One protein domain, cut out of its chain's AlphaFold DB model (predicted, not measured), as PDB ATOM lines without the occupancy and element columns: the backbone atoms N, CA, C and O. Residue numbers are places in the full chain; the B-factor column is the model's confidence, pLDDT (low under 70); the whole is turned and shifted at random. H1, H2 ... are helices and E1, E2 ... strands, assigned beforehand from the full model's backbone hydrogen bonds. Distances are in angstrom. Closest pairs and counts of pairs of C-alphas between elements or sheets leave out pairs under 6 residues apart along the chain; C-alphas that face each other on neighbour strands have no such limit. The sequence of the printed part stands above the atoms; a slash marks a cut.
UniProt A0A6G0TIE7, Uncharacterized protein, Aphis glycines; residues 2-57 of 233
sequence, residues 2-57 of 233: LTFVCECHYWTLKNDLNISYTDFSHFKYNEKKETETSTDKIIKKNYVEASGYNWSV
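What this domain is: This is residues 2 to 57 of the 233 residues of an uncharacterized protein of Aphis glycines (UniProt A0A6G0TIE7). This is a small domain with little regular structure: two very short strands, E1 and E2, lie side by side amid wide loops, with one helix, H1, to one side of them. Residues 2 to 5 stretch away as a tail at one end, and residues 51 to 57 fold back from H1. The printed part has 56 residues, of which 18 are in named elements, in the order E1, E2, H1; the two-strand sheet is parallel and the class is mixed. The whole is compact, with a radius of gyration of the C-alphas of 11.4 A, yet elongated, spanning 39 by 22 by 19 A.

How they stand to each other: E1, residues 8 to 10, and E2, residues 26 to 28, are parallel neighbours at 16 degrees. C-alphas 9 and 27 face each other at 5.1 A. N 10 and O 27 are within hydrogen-bond range at 2.8 A, as are N 27 and O 8 at 3.0 A. H1, residues 39 to 50, is apart from E1. In H1 every O i to N i+4 pair is within hydrogen-bond range.

Where its parts are: E1 begins at C-alpha 8 (189.677, 283.612, 321.438). H1 is 16.5 A long and ends at C-alpha 50 (179.810, 282.789, 334.734).

The domain as a whole: The C-alphas farthest apart, Leu 2 and Lys 33, are 39.8 A apart. The printed part has no cut. The link from E1 to E2 is long, 15 residues. The pLDDT is under 70 at residues 2 to 5 and 33 to 37.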
ATOM      1  N   LEU A   2     194.765 266.507 316.399       37.38
ATOM      2  CA  LEU A   2     194.862 267.489 317.482       37.38
ATOM      3  C   LEU A   2     193.801 268.557 317.215       37.38
ATOM      4  O   LEU A   2     193.973 269.388 316.328       37.38
ATOM      5  N   THR A   3     192.684 268.491 317.930       50.91
ATOM      6  CA  THR A   3     191.697 269.570 317.933       50.91
ATOM      7  C   THR A   3     192.201 270.616 318.920       50.91
ATOM      8  O   THR A   3     192.133 270.406 320.129       50.91
ATOM      9  N   PHE A   4     192.772 271.713 318.423       45.66
ATOM     10  CA  PHE A   4     193.049 272.873 319.265       45.66
ATOM     11  C   PHE A   4     191.708 273.517 319.615       45.66
ATOM     12  O   PHE A   4     191.107 274.199 318.791       45.66
ATOM     13  N   VAL A   5     191.216 273.253 320.823       66.75
ATOM     14  CA  VAL A   5     190.141 274.045 321.418       66.75
ATOM     15  C   VAL A   5     190.823 275.284 321.985       66.75
ATOM     16  O   VAL A   5     191.423 275.217 323.054       66.75
ATOM     17  N   CYS A   6     190.846 276.377 321.225       75.50
ATOM     18  CA  CYS A   6     191.326 277.661 321.725       75.50
ATOM     19  C   CYS A   6     190.139 278.595 321.956       75.50
ATOM     20  O   CYS A   6     189.287 278.749 321.083       75.50
ATOM     21  N   GLU A   7     190.103 279.220 323.130       86.19
ATOM     22  CA  GLU A   7     189.211 280.344 323.386       86.19
ATOM     23  C   GLU A   7     189.880 281.627 322.879       86.19
ATOM     24  O   GLU A   7     191.035 281.912 323.203       86.19
ATOM     25  N   CYS A   8     189.169 282.389 322.051       89.50
ATOM     26  CA  CYS A   8     189.677 283.612 321.438       89.50
ATOM     27  C   CYS A   8     188.915 284.823 321.969       89.50
ATOM     28  O   CYS A   8     187.712 284.977 321.731       89.50
ATOM     29  N   HIS A   9     189.629 285.701 322.671       90.38
ATOM     30  CA  HIS A   9     189.079 286.931 323.234       90.38
ATOM     31  C   HIS A   9     189.510 288.118 322.377       90.38
ATOM     32  O   HIS A   9     190.680 288.498 322.343       90.38
ATOM     33  N   TYR A  10     188.552 288.709 321.675       93.19
ATOM     34  CA  TYR A  10     188.787 289.848 320.805       93.19
ATOM     35  C   TYR A  10     188.572 291.152 321.567       93.19
ATOM     36  O   TYR A  10     187.458 291.512 321.953       93.19
ATOM     37  N   TRP A  11     189.660 291.895 321.734       94.06
ATOM     38  CA  TRP A  11     189.677 293.234 322.313       94.06
ATOM     39  C   TRP A  11     189.159 294.273 321.323       94.06
ATOM     40  O   TRP A  11     189.921 295.066 320.775       94.06
ATOM     41  N   THR A  12     187.854 294.252 321.061       93.75
ATOM     42  CA  THR A  12     187.231 295.194 320.132       93.75
ATOM     43  C   THR A  12     185.776 295.486 320.482       93.75
ATOM     44  O   THR A  12     185.076 294.641 321.039       93.75
ATOM     45  N   LEU A  13     185.334 296.696 320.139       92.00
ATOM     46  CA  LEU A  13     183.932 297.120 320.122       92.00
ATOM     47  C   LEU A  13     183.404 297.308 318.694       92.00
ATOM     48  O   LEU A  13     182.249 297.699 318.517       92.00
ATOM     49  N   LYS A  14     184.230 297.060 317.672       90.38
ATOM     50  CA  LYS A  14     183.814 297.183 316.279       90.38
ATOM     51  C   LYS A  14     182.818 296.084 315.901       90.38
ATOM     52  O   LYS A  14     182.809 294.961 316.422       90.38
ATOM     53  N   ASN A  15     181.959 296.431 314.949       85.94
ATOM     54  CA  ASN A  15     180.931 295.548 314.398       85.94
ATOM     55  C   ASN A  15     181.344 294.884 313.078       85.94
ATOM     56  O   ASN A  15     180.550 294.161 312.490       85.94
ATOM     57  N   ASP A  16     182.575 295.107 312.626       88.75
ATOM     58  CA  ASP A  16     183.177 294.429 311.473       88.75
ATOM     59  C   ASP A  16     183.492 292.949 311.758       88.75
ATOM     60  O   ASP A  16     183.432 292.117 310.854       88.75
ATOM     61  N   LEU A  17     183.755 292.595 313.020       88.94
ATOM     62  CA  LEU A  17     183.905 291.213 313.469       88.94
ATOM     63  C   LEU A  17     182.551 290.606 313.877       88.94
ATOM     64  O   LEU A  17     182.014 290.917 314.947       88.94
ATOM     65  N   ASN A  18     182.017 289.695 313.060       87.94
ATOM     66  CA  ASN A  18     180.795 288.948 313.364       87.94
ATOM     67  C   ASN A  18     181.117 287.607 314.026       87.94
ATOM     68  O   ASN A  18     181.708 286.727 313.408       87.94
ATOM     69  N   ILE A  19     180.684 287.444 315.278       89.38
ATOM     70  CA  ILE A  19     180.823 286.201 316.041       89.38
ATOM     71  C   ILE A  19     179.427 285.646 316.303       89.38
ATOM     72  O   ILE A  19     178.573 286.359 316.834       89.38
ATOM     73  N   SER A  20     179.201 284.375 315.967       89.50
ATOM     74  CA  SER A  20     177.930 283.707 316.268       89.50
ATOM     75  C   SER A  20     177.664 283.677 317.776       89.50
ATOM     76  O   SER A  20     178.569 283.427 318.577       89.50
ATOM     77  N   TYR A  21     176.409 283.874 318.181       89.44
ATOM     78  CA  TYR A  21     176.006 283.705 319.581       89.44
ATOM     79  C   TYR A  21     175.967 282.233 320.019       89.44
ATOM     80  O   TYR A  21     175.991 281.962 321.212       89.44
ATOM     81  N   THR A  22     175.979 281.289 319.076       90.00
ATOM     82  CA  THR A  22     176.069 279.846 319.360       90.00
ATOM     83  C   THR A  22     177.504 279.333 319.488       90.00
ATOM     84  O   THR A  22     177.711 278.201 319.916       90.00
ATOM     85  N   ASP A  23     178.500 280.146 319.129       90.56
ATOM     86  CA  ASP A  23     179.909 279.803 319.297       90.56
ATOM     87  C   ASP A  23     180.420 280.336 320.637       90.56
ATOM     88  O   ASP A  23     180.621 281.538 320.796       90.56
ATOM     89  N   PHE A  24     180.635 279.453 321.607       89.00
ATOM     90  CA  PHE A  24     181.118 279.817 322.942       89.00
ATOM     91  C   PHE A  24     182.646 279.920 323.033       89.00
ATOM     92  O   PHE A  24     183.152 280.406 324.037       89.00
ATOM     93  N   SER A  25     183.375 279.520 321.984       88.81
ATOM     94  CA  SER A  25     184.844 279.566 321.947       88.81
ATOM     95  C   SER A  25     185.400 280.926 321.512       88.81
ATOM     96  O   SER A  25     186.571 281.223 321.725       88.81
ATOM     97  N   HIS A  26     184.564 281.794 320.943       90.56
ATOM     98  CA  HIS A  26     184.964 283.121 320.479       90.56
ATOM     99  C   HIS A  26     184.123 284.202 321.154       90.56
ATOM    100  O   HIS A  26     182.892 284.119 321.193       90.56
ATOM    101  N   PHE A  27     184.759 285.266 321.635       88.69
ATOM    102  CA  PHE A  27     184.064 286.353 322.322       88.69
ATOM    103  C   PHE A  27     184.669 287.725 322.003       88.69
ATOM    104  O   PHE A  27     185.881 287.866 321.890       88.69
ATOM    105  N   LYS A  28     183.813 288.747 321.881       92.62
ATOM    106  CA  LYS A  28     184.191 290.163 321.755       92.62
ATOM    107  C   LYS A  28     183.357 291.011 322.708       92.62
ATOM    108  O   LYS A  28     182.207 290.663 322.985       92.62
ATOM    109  N   TYR A  29     183.879 292.154 323.136       92.44
ATOM    110  CA  TYR A  29     183.122 293.064 323.993       92.44
ATOM    111  C   TYR A  29     181.851 293.591 323.310       92.44
ATOM    112  O   TYR A  29     181.839 293.901 322.121       92.44
ATOM    113  N   ASN A  30     180.771 293.721 324.086       88.31
ATOM    114  CA  ASN A  30     179.491 294.262 323.624       88.31
ATOM    115  C   ASN A  30     179.180 295.615 324.285       88.31
ATOM    116  O   ASN A  30     179.523 295.867 325.446       88.31
ATOM    117  N   GLU A  31     178.470 296.490 323.569       82.12
ATOM    118  CA  GLU A  31     177.940 297.717 324.157       82.12
ATOM    119  C   GLU A  31     176.678 297.429 324.984       82.12
ATOM    120  O   GLU A  31     175.719 296.838 324.498       82.12
ATOM    121  N   LYS A  32     176.617 297.935 326.226       72.69
ATOM    122  CA  LYS A  32     175.451 297.767 327.124       72.69
ATOM    123  C   LYS A  32     174.124 298.337 326.593       72.69
ATOM    124  O   LYS A  32     173.099 298.151 327.238       72.69
ATOM    125  N   LYS A  33     174.143 299.119 325.510       63.44
ATOM    126  CA  LYS A  33     172.974 299.865 325.017       63.44
ATOM    127  C   LYS A  33     172.079 299.063 324.077       63.44
ATOM    128  O   LYS A  33     170.969 299.511 323.808       63.44
ATOM    129  N   GLU A  34     172.534 297.922 323.577       59.81
ATOM    130  CA  GLU A  34     171.692 297.075 322.739       59.81
ATOM    131  C   GLU A  34     170.716 296.310 323.627       59.81
ATOM    132  O   GLU A  34     171.127 295.487 324.443       59.81
ATOM    133  N   THR A  35     169.422 296.594 323.486       59.25
ATOM    134  CA  THR A  35     168.359 295.810 324.112       59.25
ATOM    135  C   THR A  35     168.525 294.347 323.698       59.25
ATOM    136  O   THR A  35     168.439 294.007 322.518       59.25
ATOM    137  N   GLU A  36     168.835 293.488 324.669       66.06
ATOM    138  CA  GLU A  36     169.112 292.064 324.468       66.06
ATOM    139  C   GLU A  36     167.809 291.336 324.111       66.06
ATOM    140  O   GLU A  36     167.038 290.967 324.991       66.06
ATOM    141  N   THR A  37     167.528 291.174 322.817       69.94
ATOM    142  CA  THR A  37     166.289 290.531 322.345       69.94
ATOM    143  C   THR A  37     166.474 289.076 321.923       69.94
ATOM    144  O   THR A  37     165.501 288.327 321.922       69.94
ATOM    145  N   SER A  38     167.695 288.643 321.583       83.00
ATOM    146  CA  SER A  38     167.947 287.259 321.172       83.00
ATOM    147  C   SER A  38     168.297 286.361 322.359       83.00
ATOM    148  O   SER A  38     169.208 286.646 323.140       83.00
ATOM    149  N   THR A  39     167.597 285.230 322.467       88.88
ATOM    150  CA  THR A  39     167.822 284.213 323.504       88.88
ATOM    151  C   THR A  39     169.268 283.715 323.502       88.88
ATOM    152  O   THR A  39     169.890 283.647 324.560       88.88
ATOM    153  N   ASP A  40     169.846 283.472 322.324       89.38
ATOM    154  CA  ASP A  40     171.230 282.999 322.188       89.38
ATOM    155  C   ASP A  40     172.250 283.999 322.748       89.38
ATOM    156  O   ASP A  40     173.221 283.609 323.394       89.38
ATOM    157  N   LYS A  41     172.022 285.308 322.560       88.31
ATOM    158  CA  LYS A  41     172.906 286.354 323.097       88.31
ATOM    159  C   LYS A  41     172.854 286.392 324.620       88.31
ATOM    160  O   LYS A  41     173.900 286.538 325.247       88.31
ATOM    161  N   ILE A  42     171.668 286.222 325.208       90.50
ATOM    162  CA  ILE A  42     171.490 286.154 326.667       90.50
ATOM    163  C   ILE A  42     172.215 284.928 327.232       90.50
ATOM    164  O   ILE A  42     172.954 285.048 328.209       90.50
ATOM    165  N   ILE A  43     172.057 283.761 326.599       92.75
ATOM    166  CA  ILE A  43     172.740 282.527 327.014       92.75
ATOM    167  C   ILE A  43     174.260 282.715 326.946       92.75
ATOM    168  O   ILE A  43     174.959 282.422 327.916       92.75
ATOM    169  N   LYS A  44     174.776 283.257 325.836       91.75
ATOM    170  CA  LYS A  44     176.212 283.501 325.673       91.75
ATOM    171  C   LYS A  44     176.753 284.503 326.684       91.75
ATOM    172  O   LYS A  44     177.809 284.268 327.259       91.75
ATOM    173  N   LYS A  45     176.022 285.583 326.957       92.25
ATOM    174  CA  LYS A  45     176.380 286.544 328.003       92.25
ATOM    175  C   LYS A  45     176.497 285.878 329.370       92.25
ATOM    176  O   LYS A  45     177.525 286.033 330.021       92.25
ATOM    177  N   ASN A  46     175.489 285.106 329.770       92.56
ATOM    178  CA  ASN A  46     175.498 284.413 331.056       92.56
ATOM    179  C   ASN A  46     176.668 283.425 331.154       92.56
ATOM    180  O   ASN A  46     177.294 283.335 332.204       92.56
ATOM    181  N   TYR A  47     176.990 282.717 330.066       92.31
ATOM    182  CA  TYR A  47     178.158 281.834 330.008       92.31
ATOM    183  C   TYR A  47     179.475 282.597 330.212       92.31
ATOM    184  O   TYR A  47     180.296 282.197 331.035       92.31
ATOM    185  N   VAL A  48     179.665 283.707 329.490       90.94
ATOM    186  CA  VAL A  48     180.872 284.549 329.573       90.94
ATOM    187  C   VAL A  48     181.045 285.096 330.992       90.94
ATOM    188  O   VAL A  48     182.116 284.955 331.578       90.94
ATOM    189  N   GLU A  49     179.979 285.646 331.578       92.06
ATOM    190  CA  GLU A  49     180.010 286.203 332.935       92.06
ATOM    191  C   GLU A  49     180.208 285.113 334.005       92.06
ATOM    192  O   GLU A  49     180.968 285.315 334.951       92.06
ATOM    193  N   ALA A  50     179.599 283.931 333.840       92.38
ATOM    194  CA  ALA A  50     179.810 282.789 334.734       92.38
ATOM    195  C   ALA A  50     181.238 282.222 334.655       92.38
ATOM    196  O   ALA A  50     181.737 281.686 335.643       92.38
ATOM    197  N   SER A  51     181.900 282.375 333.506       89.31
ATOM    198  CA  SER A  51     183.302 281.989 333.296       89.31
ATOM    199  C   SER A  51     184.296 283.026 333.843       89.31
ATOM    200  O   SER A  51     185.502 282.807 333.798       89.31
ATOM    201  N   GLY A  52     183.807 284.146 334.392       89.44
ATOM    202  CA  GLY A  52     184.633 285.203 334.980       89.44
ATOM    203  C   GLY A  52     185.151 286.242 333.981       89.44
ATOM    204  O   GLY A  52     185.967 287.081 334.358       89.44
ATOM    205  N   TYR A  53     184.675 286.208 332.734       90.44
ATOM    206  CA  TYR A  53     185.052 287.146 331.680       90.44
ATOM    207  C   TYR A  53     184.070 288.324 331.600       90.44
ATOM    208  O   TYR A  53     182.882 288.211 331.911       90.44
ATOM    209  N   ASN A  54     184.539 289.476 331.125       91.25
ATOM    210  CA  ASN A  54     183.701 290.662 330.989       91.25
ATOM    211  C   ASN A  54     182.933 290.681 329.661       91.25
ATOM    212  O   ASN A  54     183.504 290.932 328.605       91.25
ATOM    213  N   TRP A  55     181.599 290.573 329.710       90.75
ATOM    214  CA  TRP A  55     180.748 290.735 328.517       90.75
ATOM    215  C   TRP A  55     180.829 292.141 327.891       90.75
ATOM    216  O   TRP A  55     180.704 292.323 326.676       90.75
ATOM    217  N   SER A  56     181.031 293.165 328.722       90.88
ATOM    218  CA  SER A  56     181.053 294.566 328.299       90.88
ATOM    219  C   SER A  56     182.111 295.364 329.050       90.88
ATOM    220  O   SER A  56     182.292 295.202 330.256       90.88
ATOM    221  N   VAL A  57     182.764 296.293 328.353       89.88
ATOM    222  CA  VAL A  57     183.743 297.204 328.959       89.88
ATOM    223  C   VAL A  57     183.062 298.385 329.649       89.88
ATOM    224  O   VAL A  57     182.150 299.029 329.117       89.88
TER     225      VAL A  57